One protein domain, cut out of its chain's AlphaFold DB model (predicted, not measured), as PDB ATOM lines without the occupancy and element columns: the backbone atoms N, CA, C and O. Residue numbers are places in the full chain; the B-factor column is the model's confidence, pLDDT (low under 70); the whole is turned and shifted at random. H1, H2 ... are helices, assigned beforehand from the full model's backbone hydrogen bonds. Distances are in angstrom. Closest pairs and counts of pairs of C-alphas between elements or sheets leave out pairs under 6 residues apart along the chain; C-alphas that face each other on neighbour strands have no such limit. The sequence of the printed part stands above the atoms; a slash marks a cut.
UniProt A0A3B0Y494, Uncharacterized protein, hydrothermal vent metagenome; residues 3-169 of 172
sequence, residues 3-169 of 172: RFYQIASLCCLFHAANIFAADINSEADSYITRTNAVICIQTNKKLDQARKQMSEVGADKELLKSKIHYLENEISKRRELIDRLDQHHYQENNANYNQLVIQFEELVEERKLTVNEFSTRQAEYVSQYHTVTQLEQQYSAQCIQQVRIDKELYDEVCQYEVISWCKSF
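Overview. This is residues 3 to 169 of the 172 residues of an uncharacterized protein of hydrothermal vent metagenome (UniProt A0A3B0Y494). A long helical hairpin, H2 and H3 side by side, makes the rod's length, with short H1 and H4 gathered at the end where H2 begins and H3 ends. The printed part has 167 residues with four named helices, H1 to H4 in order, and no named strand: all helix. It is extended, radius of gyration of the C-alphas 29.2 A, spanning 94 by 28 by 27 A.

Along the chain. Find C-alpha 3 at (260.624, 290.670, 269.945), where H1 runs to residue 15. H2, residues 34 to 86, covers 77.6 A; H3, residues 95 to 145, covers 72.5 A. H4, residues 151 to 158, ends at (258.493, 283.111, 254.580).

Arrangement. H2 and H3 touch, closest at C-alphas of Cys 40 and Cys 143, 5.7 A, a shallow tilt of 20 degrees, opposite ways. H1 is close to but not clearly touching H2: C-alphas of Leu 13 and Arg 34, their closest, are 7.6 A apart. H1 and H4 are near each other, with 5 pairs of C-alphas within 10 A. Every O i to N i+4 pair is within hydrogen-bond range in H2 and H4, 5 of 9 in H1, 46 of 47 in H3.

Size, cuts and confidence. C-alphas 26 and 92 are farthest apart, 94.3 A. The printed part has no cut; the H1 to H2 link is long. Look for pLDDT under 70 at residues 3 to 38 and 143 to 169, among others.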
ATOM      1  N   ARG A   3     260.970 291.398 271.188       32.44
ATOM      2  CA  ARG A   3     260.624 290.670 269.945       32.44
ATOM      3  C   ARG A   3     260.755 291.494 268.657       32.44
ATOM      4  O   ARG A   3     261.123 290.960 267.620       32.44
ATOM      5  N   PHE A   4     260.524 292.806 268.723       29.66
ATOM      6  CA  PHE A   4     260.611 293.682 267.545       29.66
ATOM      7  C   PHE A   4     262.052 293.882 267.045       29.66
ATOM      8  O   PHE A   4     262.264 294.092 265.853       29.66
ATOM      9  N   TYR A   5     263.050 293.759 267.926       34.97
ATOM     10  CA  TYR A   5     264.461 293.841 267.538       34.97
ATOM     11  C   TYR A   5     264.963 292.568 266.839       34.97
ATOM     12  O   TYR A   5     265.889 292.645 266.034       34.97
ATOM     13  N   GLN A   6     264.324 291.417 267.085       35.38
ATOM     14  CA  GLN A   6     264.665 290.146 266.432       35.38
ATOM     15  C   GLN A   6     264.280 290.168 264.945       35.38
ATOM     16  O   GLN A   6     265.072 289.775 264.092       35.38
ATOM     17  N   ILE A   7     263.106 290.728 264.635       38.25
ATOM     18  CA  ILE A   7     262.571 290.842 263.270       38.25
ATOM     19  C   ILE A   7     263.281 291.960 262.489       38.25
ATOM     20  O   ILE A   7     263.645 291.781 261.328       38.25
ATOM     21  N   ALA A   8     263.570 293.096 263.138       32.88
ATOM     22  CA  ALA A   8     264.283 294.204 262.496       32.88
ATOM     23  C   ALA A   8     265.712 293.822 262.063       32.88
ATOM     24  O   ALA A   8     266.187 294.307 261.039       32.88
ATOM     25  N   SER A   9     266.389 292.928 262.795       37.19
ATOM     26  CA  SER A   9     267.726 292.460 262.409       37.19
ATOM     27  C   SER A   9     267.685 291.595 261.143       37.19
ATOM     28  O   SER A   9     268.503 291.794 260.248       37.19
ATOM     29  N   LEU A  10     266.684 290.718 261.009       38.94
ATOM     30  CA  LEU A  10     266.475 289.898 259.811       38.94
ATOM     31  C   LEU A  10     266.119 290.747 258.584       38.94
ATOM     32  O   LEU A  10     266.743 290.577 257.543       38.94
ATOM     33  N   CYS A  11     265.207 291.719 258.698       34.22
ATOM     34  CA  CYS A  11     264.838 292.574 257.562       34.22
ATOM     35  C   CYS A  11     265.955 293.552 257.141       34.22
ATOM     36  O   CYS A  11     266.159 293.777 255.945       34.22
ATOM     37  N   CYS A  12     266.725 294.104 258.091       35.47
ATOM     38  CA  CYS A  12     267.837 295.014 257.785       35.47
ATOM     39  C   CYS A  12     269.040 294.303 257.139       35.47
ATOM     40  O   CYS A  12     269.763 294.928 256.362       35.47
ATOM     41  N   LEU A  13     269.230 292.999 257.386       39.59
ATOM     42  CA  LEU A  13     270.279 292.198 256.742       39.59
ATOM     43  C   LEU A  13     270.094 292.062 255.223       39.59
ATOM     44  O   LEU A  13     271.084 291.898 254.511       39.59
ATOM     45  N   PHE A  14     268.859 292.180 254.725       43.97
ATOM     46  CA  PHE A  14     268.544 292.066 253.298       43.97
ATOM     47  C   PHE A  14     268.478 293.415 252.560       43.97
ATOM     48  O   PHE A  14     268.607 293.423 251.339       43.97
ATOM     49  N   HIS A  15     268.349 294.551 253.267       32.56
ATOM     50  CA  HIS A  15     268.272 295.889 252.647       32.56
ATOM     51  C   HIS A  15     269.479 296.807 252.890       32.56
ATOM     52  O   HIS A  15     269.609 297.825 252.210       32.56
ATOM     53  N   ALA A  16     270.400 296.473 253.795       30.48
ATOM     54  CA  ALA A  16     271.593 297.284 254.003       30.48
ATOM     55  C   ALA A  16     272.818 296.408 254.266       30.48
ATOM     56  O   ALA A  16     273.026 295.897 255.364       30.48
ATOM     57  N   ALA A  17     273.709 296.316 253.274       33.50
ATOM     58  CA  ALA A  17     275.017 295.692 253.459       33.50
ATOM     59  C   ALA A  17     275.849 296.365 254.578       33.50
ATOM     60  O   ALA A  17     276.754 295.733 255.113       33.50
ATOM     61  N   ASN A  18     275.543 297.609 254.981       32.22
ATOM     62  CA  ASN A  18     276.508 298.452 255.692       32.22
ATOM     63  C   ASN A  18     275.975 299.376 256.801       32.22
ATOM     64  O   ASN A  18     276.618 300.391 257.036       32.22
ATOM     65  N   ILE A  19     274.866 299.125 257.510       33.97
ATOM     66  CA  ILE A  19     274.524 300.043 258.621       33.97
ATOM     67  C   ILE A  19     273.883 299.304 259.805       33.97
ATOM     68  O   ILE A  19     272.848 298.670 259.656       33.97
ATOM     69  N   PHE A  20     274.524 299.415 260.973       33.84
ATOM     70  CA  PHE A  20     274.109 298.930 262.300       33.84
ATOM     71  C   PHE A  20     274.244 297.421 262.575       33.84
ATOM     72  O   PHE A  20     273.279 296.668 262.570       33.84
ATOM     73  N   ALA A  21     275.454 296.993 262.946       30.50
ATOM     74  CA  ALA A  21     275.622 295.873 263.869       30.50
ATOM     75  C   ALA A  21     276.242 296.426 265.155       30.50
ATOM     76  O   ALA A  21     277.389 296.861 265.144       30.50
ATOM     77  N   ALA A  22     275.462 296.467 266.231       32.91
ATOM     78  CA  ALA A  22     276.026 296.498 267.570       32.91
ATOM     79  C   ALA A  22     276.324 295.046 267.960       32.91
ATOM     80  O   ALA A  22     275.475 294.176 267.752       32.91
ATOM     81  N   ASP A  23     277.527 294.803 268.476       35.47
ATOM     82  CA  ASP A  23     277.969 293.511 268.996       35.47
ATOM     83  C   ASP A  23     277.084 293.094 270.173       35.47
ATOM     84  O   ASP A  23     277.322 293.459 271.325       35.47
ATOM     85  N   ILE A  24     276.033 292.327 269.890       37.16
ATOM     86  CA  ILE A  24     275.261 291.643 270.923       37.16
ATOM     87  C   ILE A  24     275.935 290.290 271.147       37.16
ATOM     88  O   ILE A  24     275.545 289.267 270.590       37.16
ATOM     89  N   ASN A  25     276.984 290.314 271.971       35.38
ATOM     90  CA  ASN A  25     277.423 289.151 272.734       35.38
ATOM     91  C   ASN A  25     276.369 288.900 273.823       35.38
ATOM     92  O   ASN A  25     276.431 289.496 274.896       35.38
ATOM     93  N   SER A  26     275.377 288.053 273.553       36.53
ATOM     94  CA  SER A  26     274.543 287.492 274.618       36.53
ATOM     95  C   SER A  26     274.450 285.984 274.453       36.53
ATOM     96  O   SER A  26     273.966 285.495 273.433       36.53
ATOM     97  N   GLU A  27     274.936 285.282 275.471       34.22
ATOM     98  CA  GLU A  27     274.938 283.832 275.662       34.22
ATOM     99  C   GLU A  27     273.512 283.251 275.647       34.22
ATOM    100  O   GLU A  27     272.896 283.026 276.688       34.22
ATOM    101  N   ALA A  28     272.959 283.019 274.459       35.88
ATOM    102  CA  ALA A  28     271.710 282.289 274.282       35.88
ATOM    103  C   ALA A  28     271.800 281.414 273.021       35.88
ATOM    104  O   ALA A  28     271.866 281.931 271.905       35.88
ATOM    105  N   ASP A  29     271.778 280.093 273.226       37.50
ATOM    106  CA  ASP A  29     271.928 278.977 272.263       37.50
ATOM    107  C   ASP A  29     270.872 278.905 271.131       37.50
ATOM    108  O   ASP A  29     270.584 277.844 270.571       37.50
ATOM    109  N   SER A  30     270.234 280.021 270.790       41.03
ATOM    110  CA  SER A  30     269.067 280.061 269.907       41.03
ATOM    111  C   SER A  30     268.973 281.314 269.033       41.03
ATOM    112  O   SER A  30     267.935 281.544 268.425       41.03
ATOM    113  N   TYR A  31     270.034 282.124 268.926       44.38
ATOM    114  CA  TYR A  31     270.045 283.280 268.022       44.38
ATOM    115  C   TYR A  31     270.869 283.032 266.755       44.38
ATOM    116  O   TYR A  31     272.059 282.714 266.806       44.38
ATOM    117  N   ILE A  32     270.245 283.255 265.595       50.69
ATOM    118  CA  ILE A  32     270.954 283.390 264.320       50.69
ATOM    119  C   ILE A  32     271.776 284.679 264.385       50.69
ATOM    120  O   ILE A  32     271.235 285.782 264.315       50.69
ATOM    121  N   THR A  33     273.094 284.560 264.529       57.06
ATOM    122  CA  THR A  33     273.976 285.727 264.439       57.06
ATOM    123  C   THR A  33     274.076 286.200 262.989       57.06
ATOM    124  O   THR A  33     273.967 285.408 262.048       57.06
ATOM    125  N   ARG A  34     274.350 287.495 262.782       52.12
ATOM    126  CA  ARG A  34     274.632 288.061 261.448       52.12
ATOM    127  C   ARG A  34     275.705 287.261 260.706       52.12
ATOM    128  O   ARG A  34     275.571 287.007 259.514       52.12
ATOM    129  N   THR A  35     276.741 286.836 261.420       58.91
ATOM    130  CA  THR A  35     277.823 286.007 260.882       58.91
ATOM    131  C   THR A  35     277.302 284.661 260.380       58.91
ATOM    132  O   THR A  35     277.582 284.288 259.243       58.91
ATOM    133  N   ASN A  36     276.476 283.975 261.171       64.62
ATOM    134  CA  ASN A  36     275.890 282.688 260.794       64.62
ATOM    135  C   ASN A  36     274.934 282.817 259.598       64.62
ATOM    136  O   ASN A  36     275.000 282.013 258.670       64.62
ATOM    137  N   ALA A  37     274.108 283.868 259.560       61.56
ATOM    138  CA  ALA A  37     273.230 284.148 258.422       61.56
ATOM    139  C   ALA A  37     274.024 284.371 257.122       61.56
ATOM    140  O   ALA A  37     273.695 283.797 256.083       61.56
ATOM    141  N   VAL A  38     275.108 285.155 257.175       64.69
ATOM    142  CA  VAL A  38     275.982 285.398 256.015       64.69
ATOM    143  C   VAL A  38     276.646 284.107 255.539       64.69
ATOM    144  O   VAL A  38     276.665 283.852 254.334       64.69
ATOM    145  N   ILE A  39     277.143 283.271 256.457       70.00
ATOM    146  CA  ILE A  39     277.730 281.965 256.123       70.00
ATOM    147  C   ILE A  39     276.697 281.093 255.404       70.00
ATOM    148  O   ILE A  39     276.987 280.555 254.338       70.00
ATOM    149  N   CYS A  40     275.469 281.021 255.914       68.12
ATOM    150  CA  CYS A  40     274.417 280.213 255.307       68.12
ATOM    151  C   CYS A  40     273.989 280.699 253.926       68.12
ATOM    152  O   CYS A  40     273.818 279.887 253.016       68.12
ATOM    153  N   ILE A  41     273.898 282.015 253.722       67.38
ATOM    154  CA  ILE A  41     273.631 282.598 252.401       67.38
ATOM    155  C   ILE A  41     274.760 282.253 251.422       67.38
ATOM    156  O   ILE A  41     274.503 281.853 250.284       67.38
ATOM    157  N   GLN A  42     276.017 282.384 251.854       74.12
ATOM    158  CA  GLN A  42     277.174 282.072 251.018       74.12
ATOM    159  C   GLN A  42     277.235 280.584 250.657       74.12
ATOM    160  O   GLN A  42     277.478 280.253 249.495       74.12
ATOM    161  N   THR A  43     276.986 279.690 251.616       77.38
ATOM    162  CA  THR A  43     276.970 278.241 251.386       77.38
ATOM    163  C   THR A  43     275.810 277.836 250.475       77.38
ATOM    164  O   THR A  43     276.040 277.095 249.521       77.38
ATOM    165  N   ASN A  44     274.606 278.391 250.662       75.94
ATOM    166  CA  ASN A  44     273.476 278.133 249.762       75.94
ATOM    167  C   ASN A  44     273.767 278.607 248.329       75.94
ATOM    168  O   ASN A  44     273.522 277.881 247.373       75.94
ATOM    169  N   LYS A  45     274.371 279.791 248.160       76.75
ATOM    170  CA  LYS A  45     274.750 280.295 246.830       76.75
ATOM    171  C   LYS A  45     275.752 279.373 246.125       76.75
ATOM    172  O   LYS A  45     275.633 279.153 244.921       76.75
ATOM    173  N   LYS A  46     276.733 278.835 246.862       82.12
ATOM    174  CA  LYS A  46     277.690 277.848 246.331       82.12
ATOM    175  C   LYS A  46     276.987 276.554 245.929       82.12
ATOM    176  O   LYS A  46     277.260 276.035 244.850       82.12
ATOM    177  N   LEU A  47     276.072 276.068 246.766       80.38
ATOM    178  CA  LEU A  47     275.277 274.877 246.485       80.38
ATOM    179  C   LEU A  47     274.420 275.052 245.222       80.38
ATOM    180  O   LEU A  47     274.448 274.197 244.340       80.38
ATOM    181  N   ASP A  48     273.724 276.182 245.088       81.00
ATOM    182  CA  ASP A  48     272.908 276.488 243.909       81.00
ATOM    183  C   ASP A  48     273.751 276.551 242.631       81.00
ATOM    184  O   ASP A  48     273.345 276.040 241.586       81.00
ATOM    185  N   GLN A  49     274.945 277.146 242.702       86.50
ATOM    186  CA  GLN A  49     275.866 277.176 241.570       86.50
ATOM    187  C   GLN A  49     276.359 275.770 241.197       86.50
ATOM    188  O   GLN A  49     276.350 275.425 240.016       86.50
ATOM    189  N   ALA A  50     276.733 274.949 242.181       86.75
ATOM    190  CA  ALA A  50     277.178 273.575 241.948       86.75
ATOM    191  C   ALA A  50     276.065 272.707 241.333       86.75
ATOM    192  O   ALA A  50     276.312 271.945 240.401       86.75
ATOM    193  N   ARG A  51     274.816 272.870 241.791       87.75
ATOM    194  CA  ARG A  51     273.645 272.186 241.219       87.75
ATOM    195  C   ARG A  51     273.390 272.588 239.768       87.75
ATOM    196  O   ARG A  51     273.073 271.723 238.956       87.75
ATOM    197  N   LYS A  52     273.542 273.873 239.425       89.62
ATOM    198  CA  LYS A  52     273.412 274.344 238.034       89.62
ATOM    199  C   LYS A  52     274.465 273.717 237.127       89.62
ATOM    200  O   LYS A  52     274.098 273.153 236.106       89.62
ATOM    201  N   GLN A  53     275.729 273.732 237.547       91.88
ATOM    202  CA  GLN A  53     276.821 273.093 236.802       91.88
ATOM    203  C   GLN A  53     276.556 271.593 236.598       91.88
ATOM    204  O   GLN A  53     276.645 271.098 235.479       91.88
ATOM    205  N   MET A  54     276.118 270.891 237.650       94.19
ATOM    206  CA  MET A  54     275.715 269.483 237.561       94.19
ATOM    207  C   MET A  54     274.547 269.253 236.597       94.19
ATOM    208  O   MET A  54     274.529 268.264 235.863       94.19
ATOM    209  N   SER A  55     273.567 270.158 236.581       93.62
ATOM    210  CA  SER A  55     272.430 270.086 235.663       93.62
ATOM    211  C   SER A  55     272.849 270.286 234.208       93.62
ATOM    212  O   SER A  55     272.321 269.597 233.339       93.62
ATOM    213  N   GLU A  56     273.775 271.206 233.936       94.94
ATOM    214  CA  GLU A  56     274.301 271.472 232.590       94.94
ATOM    215  C   GLU A  56     275.043 270.245 232.046       94.94
ATOM    216  O   GLU A  56     274.687 269.733 230.985       94.94
ATOM    217  N   VAL A  57     275.969 269.675 232.825       94.62
ATOM    218  CA  VAL A  57     276.674 268.438 232.439       94.62
ATOM    219  C   VAL A  57     275.704 267.261 232.291       94.62
ATOM    220  O   VAL A  57     275.855 266.421 231.402       94.62
ATOM    221  N   GLY A  58     274.674 267.198 233.140       95.38
ATOM    222  CA  GLY A  58     273.603 266.210 233.024       95.38
ATOM    223  C   GLY A  58     272.842 266.313 231.699       95.38
ATOM    224  O   GLY A  58     272.566 265.286 231.078       95.38
ATOM    225  N   ALA A  59     272.544 267.532 231.241       95.50
ATOM    226  CA  ALA A  59     271.876 267.770 229.965       95.50
ATOM    227  C   ALA A  59     272.762 267.385 228.769       95.50
ATOM    228  O   ALA A  59     272.299 266.669 227.876       95.50
ATOM    229  N   ASP A  60     274.042 267.769 228.787       94.81
ATOM    230  CA  ASP A  60     275.009 267.401 227.744       94.81
ATOM    231  C   ASP A  60     275.144 265.880 227.616       94.81
ATOM    232  O   ASP A  60     275.174 265.326 226.513       94.81
ATOM    233  N   LYS A  61     275.150 265.174 228.750       95.75
ATOM    234  CA  LYS A  61     275.195 263.712 228.779       95.75
ATOM    235  C   LYS A  61     273.985 263.074 228.090       95.75
ATOM    236  O   LYS A  61     274.154 262.133 227.312       95.75
ATOM    237  N   GLU A  62     272.771 263.553 228.359       96.94
ATOM    238  CA  GLU A  62     271.564 263.005 227.724       96.94
ATOM    239  C   GLU A  62     271.508 263.319 226.220       96.94
ATOM    240  O   GLU A  62     271.057 262.482 225.428       96.94
ATOM    241  N   LEU A  63     272.043 264.469 225.795       97.69
ATOM    242  CA  LEU A  63     272.216 264.784 224.376       97.69
ATOM    243  C   LEU A  63     273.188 263.804 223.701       97.69
ATOM    244  O   LEU A  63     272.864 263.232 222.658       97.69
ATOM    245  N   LEU A  64     274.352 263.559 224.311       98.12
ATOM    246  CA  LEU A  64     275.345 262.606 223.803       98.12
ATOM    247  C   LEU A  64     274.782 261.184 223.738       98.12
ATOM    248  O   LEU A  64     274.955 260.502 222.732       98.12
ATOM    249  N   LYS A  65     274.044 260.751 224.763       97.31
ATOM    250  CA  LYS A  65     273.355 259.453 224.779       97.31
ATOM    251  C   LYS A  65     272.362 259.317 223.626       97.31
ATOM    252  O   LYS A  65     272.341 258.293 222.946       97.31
ATOM    253  N   SER A  66     271.572 260.361 223.380       98.06
ATOM    254  CA  SER A  66     270.624 260.397 222.262       98.06
ATOM    255  C   SER A  66     271.349 260.322 220.914       98.06
ATOM    256  O   SER A  66     270.936 259.572 220.029       98.06
ATOM    257  N   LYS A  67     272.477 261.032 220.777       98.25
ATOM    258  CA  LYS A  67     273.333 260.975 219.586       98.25
ATOM    259  C   LYS A  67     273.935 259.582 219.373       98.25
ATOM    260  O   LYS A  67     273.922 259.099 218.247       98.25
ATOM    261  N   ILE A  68     274.414 258.917 220.426       98.38
ATOM    262  CA  ILE A  68     274.933 257.540 220.346       98.38
ATOM    263  C   ILE A  68     273.859 256.603 219.796       98.38
ATOM    264  O   ILE A  68     274.133 255.867 218.851       98.38
ATOM    265  N   HIS A  69     272.634 256.680 220.321       98.38
ATOM    266  CA  HIS A  69     271.533 255.842 219.850       98.38
ATOM    267  C   HIS A  69     271.181 256.109 218.378       98.38
ATOM    268  O   HIS A  69     270.970 255.181 217.597       98.38
ATOM    269  N   TYR A  70     271.158 257.380 217.968       98.25
ATOM    270  CA  TYR A  70     270.982 257.745 216.564       98.25
ATOM    271  C   TYR A  70     272.072 257.127 215.674       98.25
ATOM    272  O   TYR A  70     271.757 256.484 214.673       98.25
ATOM    273  N   LEU A  71     273.345 257.268 216.060       98.44
ATOM    274  CA  LEU A  71     274.475 256.720 215.309       98.44
ATOM    275  C   LEU A  71     274.419 255.190 215.231       98.44
ATOM    276  O   LEU A  71     274.672 254.631 214.170       98.44
ATOM    277  N   GLU A  72     274.032 254.501 216.306       98.19
ATOM    278  CA  GLU A  72     273.836 253.043 216.310       98.19
ATOM    279  C   GLU A  72     272.796 252.590 215.285       98.19
ATOM    280  O   GLU A  72     273.029 251.635 214.538       98.19
ATOM    281  N   ASN A  73     271.674 253.304 215.202       98.31
ATOM    282  CA  ASN A  73     270.632 253.014 214.225       98.31
ATOM    283  C   ASN A  73     271.130 253.254 212.791       98.31
ATOM    284  O   ASN A  73     270.894 252.438 211.900       98.31
ATOM    285  N   GLU A  74     271.844 254.353 212.556       97.94
ATOM    286  CA  GLU A  74     272.379 254.704 211.238       97.94
ATOM    287  C   GLU A  74     273.493 253.755 210.765       97.94
ATOM    288  O   GLU A  74     273.534 253.400 209.580       97.94
ATOM    289  N   ILE A  75     274.355 253.302 211.680       98.19
ATOM    290  CA  ILE A  75     275.363 252.258 211.444       98.19
ATOM    291  C   ILE A  75     274.672 250.943 211.088       98.19
ATOM    292  O   ILE A  75     275.038 250.322 210.092       98.19
ATOM    293  N   SER A  76     273.645 250.544 211.843       98.00
ATOM    294  CA  SER A  76     272.916 249.289 211.607       98.00
ATOM    295  C   SER A  76     272.270 249.265 210.220       98.00
ATOM    296  O   SER A  76     272.483 248.327 209.454       98.00
ATOM    297  N   LYS A  77     271.580 250.346 209.828       96.31
ATOM    298  CA  LYS A  77     270.973 250.472 208.490       96.31
ATOM    299  C   LYS A  77     272.000 250.356 207.361       96.31
ATOM    300  O   LYS A  77     271.744 249.704 206.348       96.31
ATOM    301  N   ARG A  78     273.154 251.018 207.501       94.88
ATOM    302  CA  ARG A  78     274.222 250.977 206.486       94.88
ATOM    303  C   ARG A  78     274.888 249.614 206.439       94.88
ATOM    304  O   ARG A  78     275.147 249.125 205.346       94.88
ATOM    305  N   ARG A  79     275.084 248.979 207.595       96.25
ATOM    306  CA  ARG A  79     275.609 247.620 207.678       96.25
ATOM    307  C   ARG A  79     274.718 246.631 206.933       96.25
ATOM    308  O   ARG A  79     275.214 245.915 206.075       96.25
ATOM    309  N   GLU A  80     273.410 246.669 207.178       95.50
ATOM    310  CA  GLU A  80     272.438 245.829 206.467       95.50
ATOM    311  C   GLU A  80     272.447 246.069 204.951       95.50
ATOM    312  O   GLU A  80     272.269 245.142 204.158       95.50
ATOM    313  N   LEU A  81     272.626 247.320 204.513       92.50
ATOM    314  CA  LEU A  81     272.733 247.636 203.091       92.50
ATOM    315  C   LEU A  81     274.015 247.065 202.474       92.50
ATOM    316  O   LEU A  81     273.931 246.455 201.412       92.50
ATOM    317  N   ILE A  82     275.160 247.229 203.139       91.62
ATOM    318  CA  ILE A  82     276.446 246.670 202.704       91.62
ATOM    319  C   ILE A  82     276.350 245.143 202.619       91.62
ATOM    320  O   ILE A  82     276.608 244.586 201.557       91.62
ATOM    321  N   ASP A  83     275.859 244.484 203.673       91.62
ATOM    322  CA  ASP A  83     275.734 243.023 203.721       91.62
ATOM    323  C   ASP A  83     274.829 242.495 202.583       91.62
ATOM    324  O   ASP A  83     275.108 241.451 201.991       91.62
ATOM    325  N   ARG A  84     273.759 243.223 202.217       89.88
ATOM    326  CA  ARG A  84     272.922 242.882 201.049       89.88
ATOM    327  C   ARG A  84     273.662 243.050 199.725       89.88
ATOM    328  O   ARG A  84     273.517 242.200 198.850       89.88
ATOM    329  N   LEU A  85     274.413 244.135 199.548       86.50
ATOM    330  CA  LEU A  85     275.146 244.404 198.305       86.50
ATOM    331  C   LEU A  85     276.291 243.403 198.097       86.50
ATOM    332  O   LEU A  85     276.491 242.938 196.973       86.50
ATOM    333  N   ASP A  86     276.952 242.989 199.177       85.81
ATOM    334  CA  ASP A  86     278.022 241.988 199.159       85.81
ATOM    335  C   ASP A  86     277.538 240.619 198.657       85.81
ATOM    336  O   ASP A  86     278.258 239.924 197.939       85.81
ATOM    337  N   GLN A  87     276.289 240.248 198.959       84.50
ATOM    338  CA  GLN A  87     275.677 238.993 198.500       84.50
ATOM    339  C   GLN A  87     275.408 238.949 196.986       84.50
ATOM    340  O   GLN A  87     275.239 237.866 196.431       84.50
ATOM    341  N   HIS A  88     275.353 240.100 196.309       76.94
ATOM    342  CA  HIS A  88     274.930 240.200 194.907       76.94
ATOM    343  C   HIS A  88     276.108 240.311 193.914       76.94
ATOM    344  O   HIS A  88     275.891 240.668 192.759       76.94
ATOM    345  N   HIS A  89     277.348 240.009 194.333       63.44
ATOM    346  CA  HIS A  89     278.576 240.094 193.514       63.44
ATOM    347  C   HIS A  89     278.822 241.462 192.832       63.44
ATOM    348  O   HIS A  89     279.613 241.555 191.895       63.44
ATOM    349  N   TYR A  90     278.227 242.554 193.331       59.75
ATOM    350  CA  TYR A  90     278.499 243.935 192.895       59.75
ATOM    351  C   TYR A  90     279.841 244.457 193.461       59.75
ATOM    352  O   TYR A  90     279.904 245.534 194.045       59.75
ATOM    353  N   GLN A  91     280.926 243.687 193.324       56.03
ATOM    354  CA  GLN A  91     282.266 244.064 193.807       56.03
ATOM    355  C   GLN A  91     283.114 244.808 192.762       56.03
ATOM    356  O   GLN A  91     284.230 245.235 193.055       56.03
ATOM    357  N   GLU A  92     282.613 245.002 191.540       56.16
ATOM    358  CA  GLU A  92     283.339 245.777 190.532       56.16
ATOM    359  C   GLU A  92     283.263 247.272 190.850       56.16
ATOM    360  O   GLU A  92     282.231 247.890 190.618       56.16
ATOM    361  N   ASN A  93     284.355 247.821 191.398       59.78
ATOM    362  CA  ASN A  93     284.751 249.237 191.469       59.78
ATOM    363  C   ASN A  93     283.608 250.269 191.322       59.78
ATOM    364  O   ASN A  93     283.644 251.174 190.485       59.78
ATOM    365  N   ASN A  94     282.567 250.105 192.138       77.56
ATOM    366  CA  ASN A  94     281.360 250.906 192.069       77.56
ATOM    367  C   ASN A  94     281.539 252.086 193.018       77.56
ATOM    368  O   ASN A  94     281.503 251.925 194.237       77.56
ATOM    369  N   ALA A  95     281.727 253.279 192.453       83.69
ATOM    370  CA  ALA A  95     281.934 254.505 193.219       83.69
ATOM    371  C   ALA A  95     280.854 254.728 194.294       83.69
ATOM    372  O   ALA A  95     281.171 255.206 195.379       83.69
ATOM    373  N   ASN A  96     279.606 254.317 194.041       86.38
ATOM    374  CA  ASN A  96     278.521 254.438 195.016       86.38
ATOM    375  C   ASN A  96     278.673 253.452 196.182       86.38
ATOM    376  O   ASN A  96     278.386 253.813 197.320       86.38
ATOM    377  N   TYR A  97     279.137 252.225 195.920       88.88
ATOM    378  CA  TYR A  97     279.410 251.246 196.977       88.88
ATOM    379  C   TYR A  97     280.599 251.695 197.836       88.88
ATOM    380  O   TYR A  97     280.497 251.726 199.058       88.88
ATOM    381  N   ASN A  98     281.690 252.134 197.203       88.75
ATOM    382  CA  ASN A  98     282.856 252.656 197.917       88.75
ATOM    383  C   ASN A  98     282.480 253.864 198.791       88.75
ATOM    384  O   ASN A  98     282.886 253.937 199.948       88.75
ATOM    385  N   GLN A  99     281.646 254.773 198.275       92.06
ATOM    386  CA  GLN A  99     281.141 255.912 199.046       92.06
ATOM    387  C   GLN A  99     280.296 255.474 200.250       92.06
ATOM    388  O   GLN A  99     280.414 256.062 201.323       92.06
ATOM    389  N   LEU A 100     279.456 254.445 200.094       92.88
ATOM    390  CA  LEU A 100     278.664 253.884 201.192       92.88
ATOM    391  C   LEU A 100     279.559 253.306 202.298       92.88
ATOM    392  O   LEU A 100     279.285 253.535 203.476       92.88
ATOM    393  N   VAL A 101     280.619 252.580 201.928       92.88
ATOM    394  CA  VAL A 101     281.582 252.019 202.887       92.88
ATOM    395  C   VAL A 101     282.311 253.134 203.639       92.88
ATOM    396  O   VAL A 101     282.348 253.098 204.865       92.88
ATOM    397  N   ILE A 102     282.784 254.173 202.941       94.62
ATOM    398  CA  ILE A 102     283.425 255.340 203.576       94.62
ATOM    399  C   ILE A 102     282.473 256.003 204.581       94.62
ATOM    400  O   ILE A 102     282.836 256.214 205.734       94.62
ATOM    401  N   GLN A 103     281.222 256.266 204.191       95.88
ATOM    402  CA  GLN A 103     280.224 256.857 205.094       95.88
ATOM    403  C   GLN A 103     279.920 255.972 206.308       95.88
ATOM    404  O   GLN A 103     279.621 256.474 207.392       95.88
ATOM    405  N   PHE A 104     279.945 254.650 206.135       97.50
ATOM    406  CA  PHE A 104     279.789 253.714 207.242       97.50
ATOM    407  C   PHE A 104     280.964 253.814 208.223       97.50
ATOM    408  O   PHE A 104     280.735 253.908 209.429       97.50
ATOM    409  N   GLU A 105     282.200 253.845 207.724       97.31
ATOM    410  CA  GLU A 105     283.406 253.995 208.547       97.31
ATOM    411  C   GLU A 105     283.424 255.334 209.299       97.31
ATOM    412  O   GLU A 105     283.689 255.359 210.503       97.31
ATOM    413  N   GLU A 106     283.049 256.428 208.629       98.00
ATOM    414  CA  GLU A 106     282.906 257.756 209.239       98.00
ATOM    415  C   GLU A 106     281.914 257.741 210.412       98.00
ATOM    416  O   GLU A 106     282.214 258.270 211.484       98.00
ATOM    417  N   LEU A 107     280.760 257.083 210.258       98.25
ATOM    418  CA  LEU A 107     279.765 256.963 211.330       98.25
ATOM    419  C   LEU A 107     280.258 256.119 212.506       98.25
ATOM    420  O   LEU A 107     279.953 256.432 213.660       98.25
ATOM    421  N   VAL A 108     281.006 255.047 212.235       98.25
ATOM    422  CA  VAL A 108     281.594 254.199 213.282       98.25
ATOM    423  C   VAL A 108     282.616 254.989 214.100       98.25
ATOM    424  O   VAL A 108     282.574 254.940 215.336       98.25
ATOM    425  N   GLU A 109     283.491 255.756 213.446       98.38
ATOM    426  CA  GLU A 109     284.448 256.616 214.147       98.38
ATOM    427  C   GLU A 109     283.749 257.771 214.879       98.38
ATOM    428  O   GLU A 109     284.056 258.023 216.046       98.38
ATOM    429  N   GLU A 110     282.733 258.410 214.287       98.38
ATOM    430  CA  GLU A 110     281.939 259.430 214.982       98.38
ATOM    431  C   GLU A 110     281.266 258.861 216.242       98.38
ATOM    432  O   GLU A 110     281.281 259.497 217.305       98.38
ATOM    433  N   ARG A 111     280.714 257.642 216.173       98.38
ATOM    434  CA  ARG A 111     280.122 256.968 217.337       98.38
ATOM    435  C   ARG A 111     281.160 256.747 218.424       98.38
ATOM    436  O   ARG A 111     280.886 257.040 219.585       98.38
ATOM    437  N   LYS A 112     282.342 256.251 218.071       98.44
ATOM    438  CA  LYS A 112     283.437 256.009 219.018       98.44
ATOM    439  C   LYS A 112     283.876 257.296 219.718       98.44
ATOM    440  O   LYS A 112     284.001 257.304 220.942       98.44
ATOM    441  N   LEU A 113     284.035 258.392 218.973       98.44
ATOM    442  CA  LEU A 113     284.334 259.708 219.547       98.44
ATOM    443  C   LEU A 113     283.215 260.181 220.485       98.44
ATOM    444  O   LEU A 113     283.491 260.632 221.593       98.44
ATOM    445  N   THR A 114     281.955 260.012 220.081       97.88
ATOM    446  CA  THR A 114     280.790 260.409 220.890       97.88
ATOM    447  C   THR A 114     280.684 259.590 222.185       97.88
ATOM    448  O   THR A 114     280.386 260.146 223.239       97.88
ATOM    449  N   VAL A 115     280.972 258.283 222.146       98.25
ATOM    450  CA  VAL A 115     281.017 257.407 223.335       98.25
ATOM    451  C   VAL A 115     282.148 257.807 224.288       98.25
ATOM    452  O   VAL A 115     281.958 257.805 225.509       98.25
ATOM    453  N   ASN A 116     283.311 258.181 223.753       98.12
ATOM    454  CA  ASN A 116     284.421 258.675 224.567       98.12
ATOM    455  C   ASN A 116     284.052 259.991 225.263       98.12
ATOM    456  O   ASN A 116     284.228 260.106 226.475       98.12
ATOM    457  N   GLU A 117     283.468 260.945 224.534       98.06
ATOM    458  CA  GLU A 117     283.001 262.208 225.113       98.06
ATOM    459  C   GLU A 117     281.917 261.972 226.177       98.06
ATOM    460  O   GLU A 117     281.990 262.527 227.271       98.06
ATOM    461  N   PHE A 118     280.957 261.074 225.918       98.31
ATOM    462  CA  PHE A 118     279.954 260.677 226.911       98.31
ATOM    463  C   PHE A 118     280.601 260.145 228.195       98.31
ATOM    464  O   PHE A 118     280.176 260.503 229.294       98.31
ATOM    465  N   SER A 119     281.641 259.318 228.073       97.44
ATOM    466  CA  SER A 119     282.355 258.756 229.224       97.44
ATOM    467  C   SER A 119     283.046 259.849 230.047       97.44
ATOM    468  O   SER A 119     282.949 259.845 231.276       97.44
ATOM    469  N   THR A 120     283.664 260.829 229.381       97.38
ATOM    470  CA  THR A 120     284.245 262.018 230.025       97.38
ATOM    471  C   THR A 120     283.182 262.813 230.786       97.38
ATOM    472  O   THR A 120     283.356 263.097 231.972       97.38
ATOM    473  N   ARG A 121     282.037 263.106 230.153       96.56
ATOM    474  CA  ARG A 121     280.928 263.840 230.792       96.56
ATOM    475  C   ARG A 121     280.282 263.072 231.936       96.56
ATOM    476  O   ARG A 121     279.904 263.663 232.942       96.56
ATOM    477  N   GLN A 122     280.194 261.751 231.836       96.75
ATOM    478  CA  GLN A 122     279.693 260.914 232.922       96.75
ATOM    479  C   GLN A 122     280.632 260.938 234.139       96.75
ATOM    480  O   GLN A 122     280.144 260.973 235.271       96.75
ATOM    481  N   ALA A 123     281.952 260.952 233.933       96.62
ATOM    482  CA  ALA A 123     282.921 261.105 235.019       96.62
ATOM    483  C   ALA A 123     282.837 262.501 235.666       96.62
ATOM    484  O   ALA A 123     282.825 262.612 236.893       96.62
ATOM    485  N   GLU A 124     282.704 263.554 234.853       96.62
ATOM    486  CA  GLU A 124     282.488 264.927 235.326       96.62
ATOM    487  C   GLU A 124     281.209 265.039 236.170       96.62
ATOM    488  O   GLU A 124     281.251 265.550 237.290       96.62
ATOM    489  N   TYR A 125     280.097 264.473 235.692       95.62
ATOM    490  CA  TYR A 125     278.824 264.451 236.413       95.62
ATOM    491  C   TYR A 125     278.938 263.760 237.778       95.62
ATOM    492  O   TYR A 125     278.424 264.265 238.773       95.62
ATOM    493  N   VAL A 126     279.632 262.618 237.855       95.06
ATOM    494  CA  VAL A 126     279.853 261.896 239.126       95.06
ATOM    495  C   VAL A 126     280.670 262.747 240.101       95.06
ATOM    496  O   VAL A 126     280.326 262.845 241.279       95.06
ATOM    497  N   SER A 127     281.720 263.409 239.614       95.06
ATOM    498  CA  SER A 127     282.531 264.326 240.424       95.06
ATOM    499  C   SER A 127     281.706 265.505 240.964       95.06
ATOM    500  O   SER A 127     281.756 265.835 242.156       95.06
ATOM    501  N   GLN A 128     280.874 266.109 240.113       92.25
ATOM    502  CA  GLN A 128     279.981 267.200 240.502       92.25
ATOM    503  C   GLN A 128     278.909 266.738 241.493       92.25
ATOM    504  O   GLN A 128     278.646 267.440 242.466       92.25
ATOM    505  N   TYR A 129     278.357 265.535 241.323       92.25
ATOM    506  CA  TYR A 129     277.416 264.942 242.272       92.25
ATOM    507  C   TYR A 129     278.023 264.794 243.673       92.25
ATOM    508  O   TYR A 129     277.394 265.166 244.669       92.25
ATOM    509  N   HIS A 130     279.270 264.322 243.768       93.44
ATOM    510  CA  HIS A 130     279.981 264.266 245.047       93.44
ATOM    511  C   HIS A 130     280.173 265.655 245.663       93.44
ATOM    512  O   HIS A 130     279.945 265.827 246.860       93.44
ATOM    513  N   THR A 131     280.527 266.652 244.850       91.81
ATOM    514  CA  THR A 131     280.687 268.042 245.304       91.81
ATOM    515  C   THR A 131     279.374 268.615 245.841       91.81
ATOM    516  O   THR A 131     279.348 269.185 246.931       91.81
ATOM    517  N   VAL A 132     278.270 268.428 245.111       87.94
ATOM    518  CA  VAL A 132     276.930 268.854 245.538       87.94
ATOM    519  C   VAL A 132     276.557 268.180 246.855       87.94
ATOM    520  O   VAL A 132     276.187 268.869 247.797       87.94
ATOM    521  N   THR A 133     276.747 266.864 246.963       85.38
ATOM    522  CA  THR A 133     276.434 266.102 248.183       85.38
ATOM    523  C   THR A 133     277.216 266.624 249.394       85.38
ATOM    524  O   THR A 133     276.659 266.784 250.479       85.38
ATOM    525  N   GLN A 134     278.506 266.931 249.225       88.31
ATOM    526  CA  GLN A 134     279.327 267.504 250.297       88.31
ATOM    527  C   GLN A 134     278.841 268.898 250.711       88.31
ATOM    528  O   GLN A 134     278.764 269.192 251.904       88.31
ATOM    529  N   LEU A 135     278.485 269.749 249.745       83.75
ATOM    530  CA  LEU A 135     277.938 271.078 250.022       83.75
ATOM    531  C   LEU A 135     276.575 271.001 250.721       83.75
ATOM    532  O   LEU A 135     276.320 271.790 251.627       83.75
ATOM    533  N   GLU A 136     275.724 270.040 250.360       80.06
ATOM    534  CA  GLU A 136     274.445 269.787 251.036       80.06
ATOM    535  C   GLU A 136     274.650 269.356 252.489       80.06
ATOM    536  O   GLU A 136     273.984 269.875 253.385       80.06
ATOM    537  N   GLN A 137     275.609 268.463 252.746       80.44
ATOM    538  CA  GLN A 137     275.964 268.047 254.105       80.44
ATOM    539  C   GLN A 137     276.498 269.218 254.936       80.44
ATOM    540  O   GLN A 137     276.066 269.411 256.072       80.44
ATOM    541  N   GLN A 138     277.402 270.024 254.371       79.25
ATOM    542  CA  GLN A 138     277.938 271.214 255.036       79.25
ATOM    543  C   GLN A 138     276.836 272.227 255.343       79.25
ATOM    544  O   GLN A 138     276.758 272.721 256.467       79.25
ATOM    545  N   TYR A 139     275.961 272.496 254.373       73.44
ATOM    546  CA  TYR A 139     274.819 273.382 254.555       73.44
ATOM    547  C   TYR A 139     273.882 272.868 255.652       73.44
ATOM    548  O   TYR A 139     273.542 273.614 256.563       73.44
ATOM    549  N   SER A 140     273.520 271.583 255.630       67.56
ATOM    550  CA  SER A 140     272.646 270.985 256.644       67.56
ATOM    551  C   SER A 140     273.254 271.068 258.050       67.56
ATOM    552  O   SER A 140     272.603 271.544 258.984       67.56
ATOM    553  N   ALA A 141     274.526 270.693 258.206       70.94
ATOM    554  CA  ALA A 141     275.205 270.725 259.498       70.94
ATOM    555  C   ALA A 141     275.352 272.155 260.049       70.94
ATOM    556  O   ALA A 141     275.072 272.406 261.221       70.94
ATOM    557  N   GLN A 142     275.764 273.107 259.209       70.81
ATOM    558  CA  GLN A 142     276.064 274.473 259.649       70.81
ATOM    559  C   GLN A 142     274.812 275.340 259.788       70.81
ATOM    560  O   GLN A 142     274.743 276.163 260.692       70.81
ATOM    561  N   CYS A 143     273.816 275.162 258.920       64.81
ATOM    562  CA  CYS A 143     272.696 276.098 258.794       64.81
ATOM    563  C   CYS A 143     271.363 275.574 259.305       64.81
ATOM    564  O   CYS A 143     270.493 276.382 259.602       64.81
ATOM    565  N   ILE A 144     271.199 274.254 259.404       60.31
ATOM    566  CA  ILE A 144     269.962 273.642 259.906       60.31
ATOM    567  C   ILE A 144     270.174 273.122 261.330       60.31
ATOM    568  O   ILE A 144     269.327 273.322 262.195       60.31
ATOM    569  N   GLN A 145     271.313 272.473 261.594       60.34
ATOM    570  CA  GLN A 145     271.567 271.840 262.894       60.34
ATOM    571  C   GLN A 145     272.199 272.790 263.924       60.34
ATOM    572  O   GLN A 145     271.811 272.761 265.091       60.34
ATOM    573  N   GLN A 146     273.163 273.628 263.522       56.03
ATOM    574  CA  GLN A 146     273.859 274.554 264.435       56.03
ATOM    575  C   GLN A 146     273.167 275.916 264.575       56.03
ATOM    576  O   GLN A 146     273.166 276.509 265.652       56.03
ATOM    577  N   VAL A 147     272.557 276.409 263.501       53.12
ATOM    578  CA  VAL A 147     271.748 277.626 263.495       53.12
ATOM    579  C   VAL A 147     270.307 277.155 263.612       53.12
ATOM    580  O   VAL A 147     269.726 276.742 262.619       53.12
ATOM    581  N   ARG A 148     269.746 277.106 264.825       51.50
ATOM    582  CA  ARG A 148     268.350 276.695 265.056       51.50
ATOM    583  C   ARG A 148     267.386 277.666 264.356       51.50
ATOM    584  O   ARG A 148     266.880 278.589 264.984       51.50
ATOM    585  N   ILE A 149     267.161 277.489 263.057       52.31
ATOM    586  CA  ILE A 149     266.030 278.091 262.353       52.31
ATOM    587  C   ILE A 149     264.849 277.197 262.689       52.31
ATOM    588  O   ILE A 149     264.708 276.114 262.123       52.31
ATOM    589  N   ASP A 150     264.067 277.581 263.691       54.38
ATOM    590  CA  ASP A 150     262.848 276.851 263.998       54.38
ATOM    591  C   ASP A 150     261.781 277.110 262.922       54.38
ATOM    592  O   ASP A 150     261.833 278.066 262.141       54.38
ATOM    593  N   LYS A 151     260.821 276.185 262.847       55.12
ATOM    594  CA  LYS A 151     259.711 276.258 261.896       55.12
ATOM    595  C   LYS A 151     258.886 277.535 262.088       55.12
ATOM    596  O   LYS A 151     258.366 278.063 261.117       55.12
ATOM    597  N   GLU A 152     258.817 278.039 263.318       55.19
ATOM    598  CA  GLU A 152     258.080 279.250 263.678       55.19
ATOM    599  C   GLU A 152     258.715 280.499 263.041       55.19
ATOM    600  O   GLU A 152     258.025 281.253 262.364       55.19
ATOM    601  N   LEU A 153     260.038 280.660 263.137       59.06
ATOM    602  CA  LEU A 153     260.789 281.745 262.504       59.06
ATOM    603  C   LEU A 153     260.770 281.643 260.975       59.06
ATOM    604  O   LEU A 153     260.683 282.658 260.284       59.06
ATOM    605  N   TYR A 154     260.859 280.425 260.435       60.19
ATOM    606  CA  TYR A 154     260.698 280.205 259.000       60.19
ATOM    607  C   TYR A 154     259.306 280.628 258.529       60.19
ATOM    608  O   TYR A 154     259.199 281.395 257.574       60.19
ATOM    609  N   ASP A 155     258.254 280.173 259.208       59.09
ATOM    610  CA  ASP A 155     256.877 280.503 258.860       59.09
ATOM    611  C   ASP A 155     256.636 282.018 258.991       59.09
ATOM    612  O   ASP A 155     256.015 282.596 258.107       59.09
ATOM    613  N   GLU A 156     257.200 282.699 259.997       59.69
ATOM    614  CA  GLU A 156     257.107 284.162 260.147       59.69
ATOM    615  C   GLU A 156     257.788 284.941 259.007       59.69
ATOM    616  O   GLU A 156     257.243 285.936 258.523       59.69
ATOM    617  N   VAL A 157     258.975 284.512 258.567       57.88
ATOM    618  CA  VAL A 157     259.760 285.217 257.535       57.88
ATOM    619  C   VAL A 157     259.278 284.876 256.121       57.88
ATOM    620  O   VAL A 157     259.292 285.729 255.235       57.88
ATOM    621  N   CYS A 158     258.835 283.640 255.898       61.38
ATOM    622  CA  CYS A 158     258.493 283.111 254.580       61.38
ATOM    623  C   CYS A 158     256.980 283.054 254.301       61.38
ATOM    624  O   CYS A 158     256.599 282.716 253.180       61.38
ATOM    625  N   GLN A 159     256.107 283.403 255.261       54.41
ATOM    626  CA  GLN A 159     254.644 283.392 255.069       54.41
ATOM    627  C   GLN A 159     254.156 284.334 253.965       54.41
ATOM    628  O   GLN A 159     253.120 284.067 253.355       54.41
ATOM    629  N   TYR A 160     254.853 285.454 253.745       52.78
ATOM    630  CA  TYR A 160     254.301 286.586 252.990       52.78
ATOM    631  C   TYR A 160     255.104 286.987 251.746       52.78
ATOM    632  O   TYR A 160     254.638 287.833 250.985       52.78
ATOM    633  N   GLU A 161     256.259 286.370 251.476       51.00
ATOM    634  CA  GLU A 161     257.067 286.674 250.290       51.00
ATOM    635  C   GLU A 161     257.472 285.422 249.501       51.00
ATOM    636  O   GLU A 161     257.810 284.375 250.050       51.00
ATOM    637  N   VAL A 162     257.521 285.561 248.171       51.47
ATOM    638  CA  VAL A 162     258.075 284.560 247.243       51.47
ATOM    639  C   VAL A 162     259.605 284.637 247.273       51.47
ATOM    640  O   VAL A 162     260.254 284.826 246.242       51.47
ATOM    641  N   ILE A 163     260.215 284.547 248.457       52.44
ATOM    642  CA  ILE A 163     261.672 284.587 248.543       52.44
ATOM    643  C   ILE A 163     262.215 283.226 248.117       52.44
ATOM    644  O   ILE A 163     261.874 282.187 248.681       52.44
ATOM    645  N   SER A 164     263.049 283.216 247.076       47.50
ATOM    646  CA  SER A 164     263.523 281.982 246.437       47.50
ATOM    647  C   SER A 164     264.253 281.039 247.397       47.50
ATOM    648  O   SER A 164     264.175 279.830 247.202       47.50
ATOM    649  N   TRP A 165     264.902 281.568 248.442       51.09
ATOM    650  CA  TRP A 165     265.622 280.773 249.441       51.09
ATOM    651  C   TRP A 165     264.697 280.101 250.466       51.09
ATOM    652  O   TRP A 165     265.082 279.072 251.010       51.09
ATOM    653  N   CYS A 166     263.467 280.586 250.677       53.66
ATOM    654  CA  CYS A 166     262.489 279.898 251.530       53.66
ATOM    655  C   CYS A 166     262.210 278.475 251.014       53.66
ATOM    656  O   CYS A 166     262.080 277.533 251.784       53.66
ATOM    657  N   LYS A 167     262.254 278.276 249.690       55.00
ATOM    658  CA  LYS A 167     262.095 276.956 249.057       55.00
ATOM    659  C   LYS A 167     263.239 275.975 249.353       55.00
ATOM    660  O   LYS A 167     263.106 274.800 249.031       55.00
ATOM    661  N   SER A 168     264.353 276.445 249.916       43.47
ATOM    662  CA  SER A 168     265.532 275.624 250.209       43.47
ATOM    663  C   SER A 168     265.494 274.962 251.592       43.47
ATOM    664  O   SER A 168     266.347 274.118 251.862       43.47
ATOM    665  N   PHE A 169     264.528 275.298 252.459       47.19
ATOM    666  CA  PHE A 169     264.376 274.669 253.777       47.19
ATOM    667  C   PHE A 169     263.354 273.538 253.728       47.19
ATOM    668  O   PHE A 169     262.242 273.705 253.233       47.19
TER     669      PHE A 169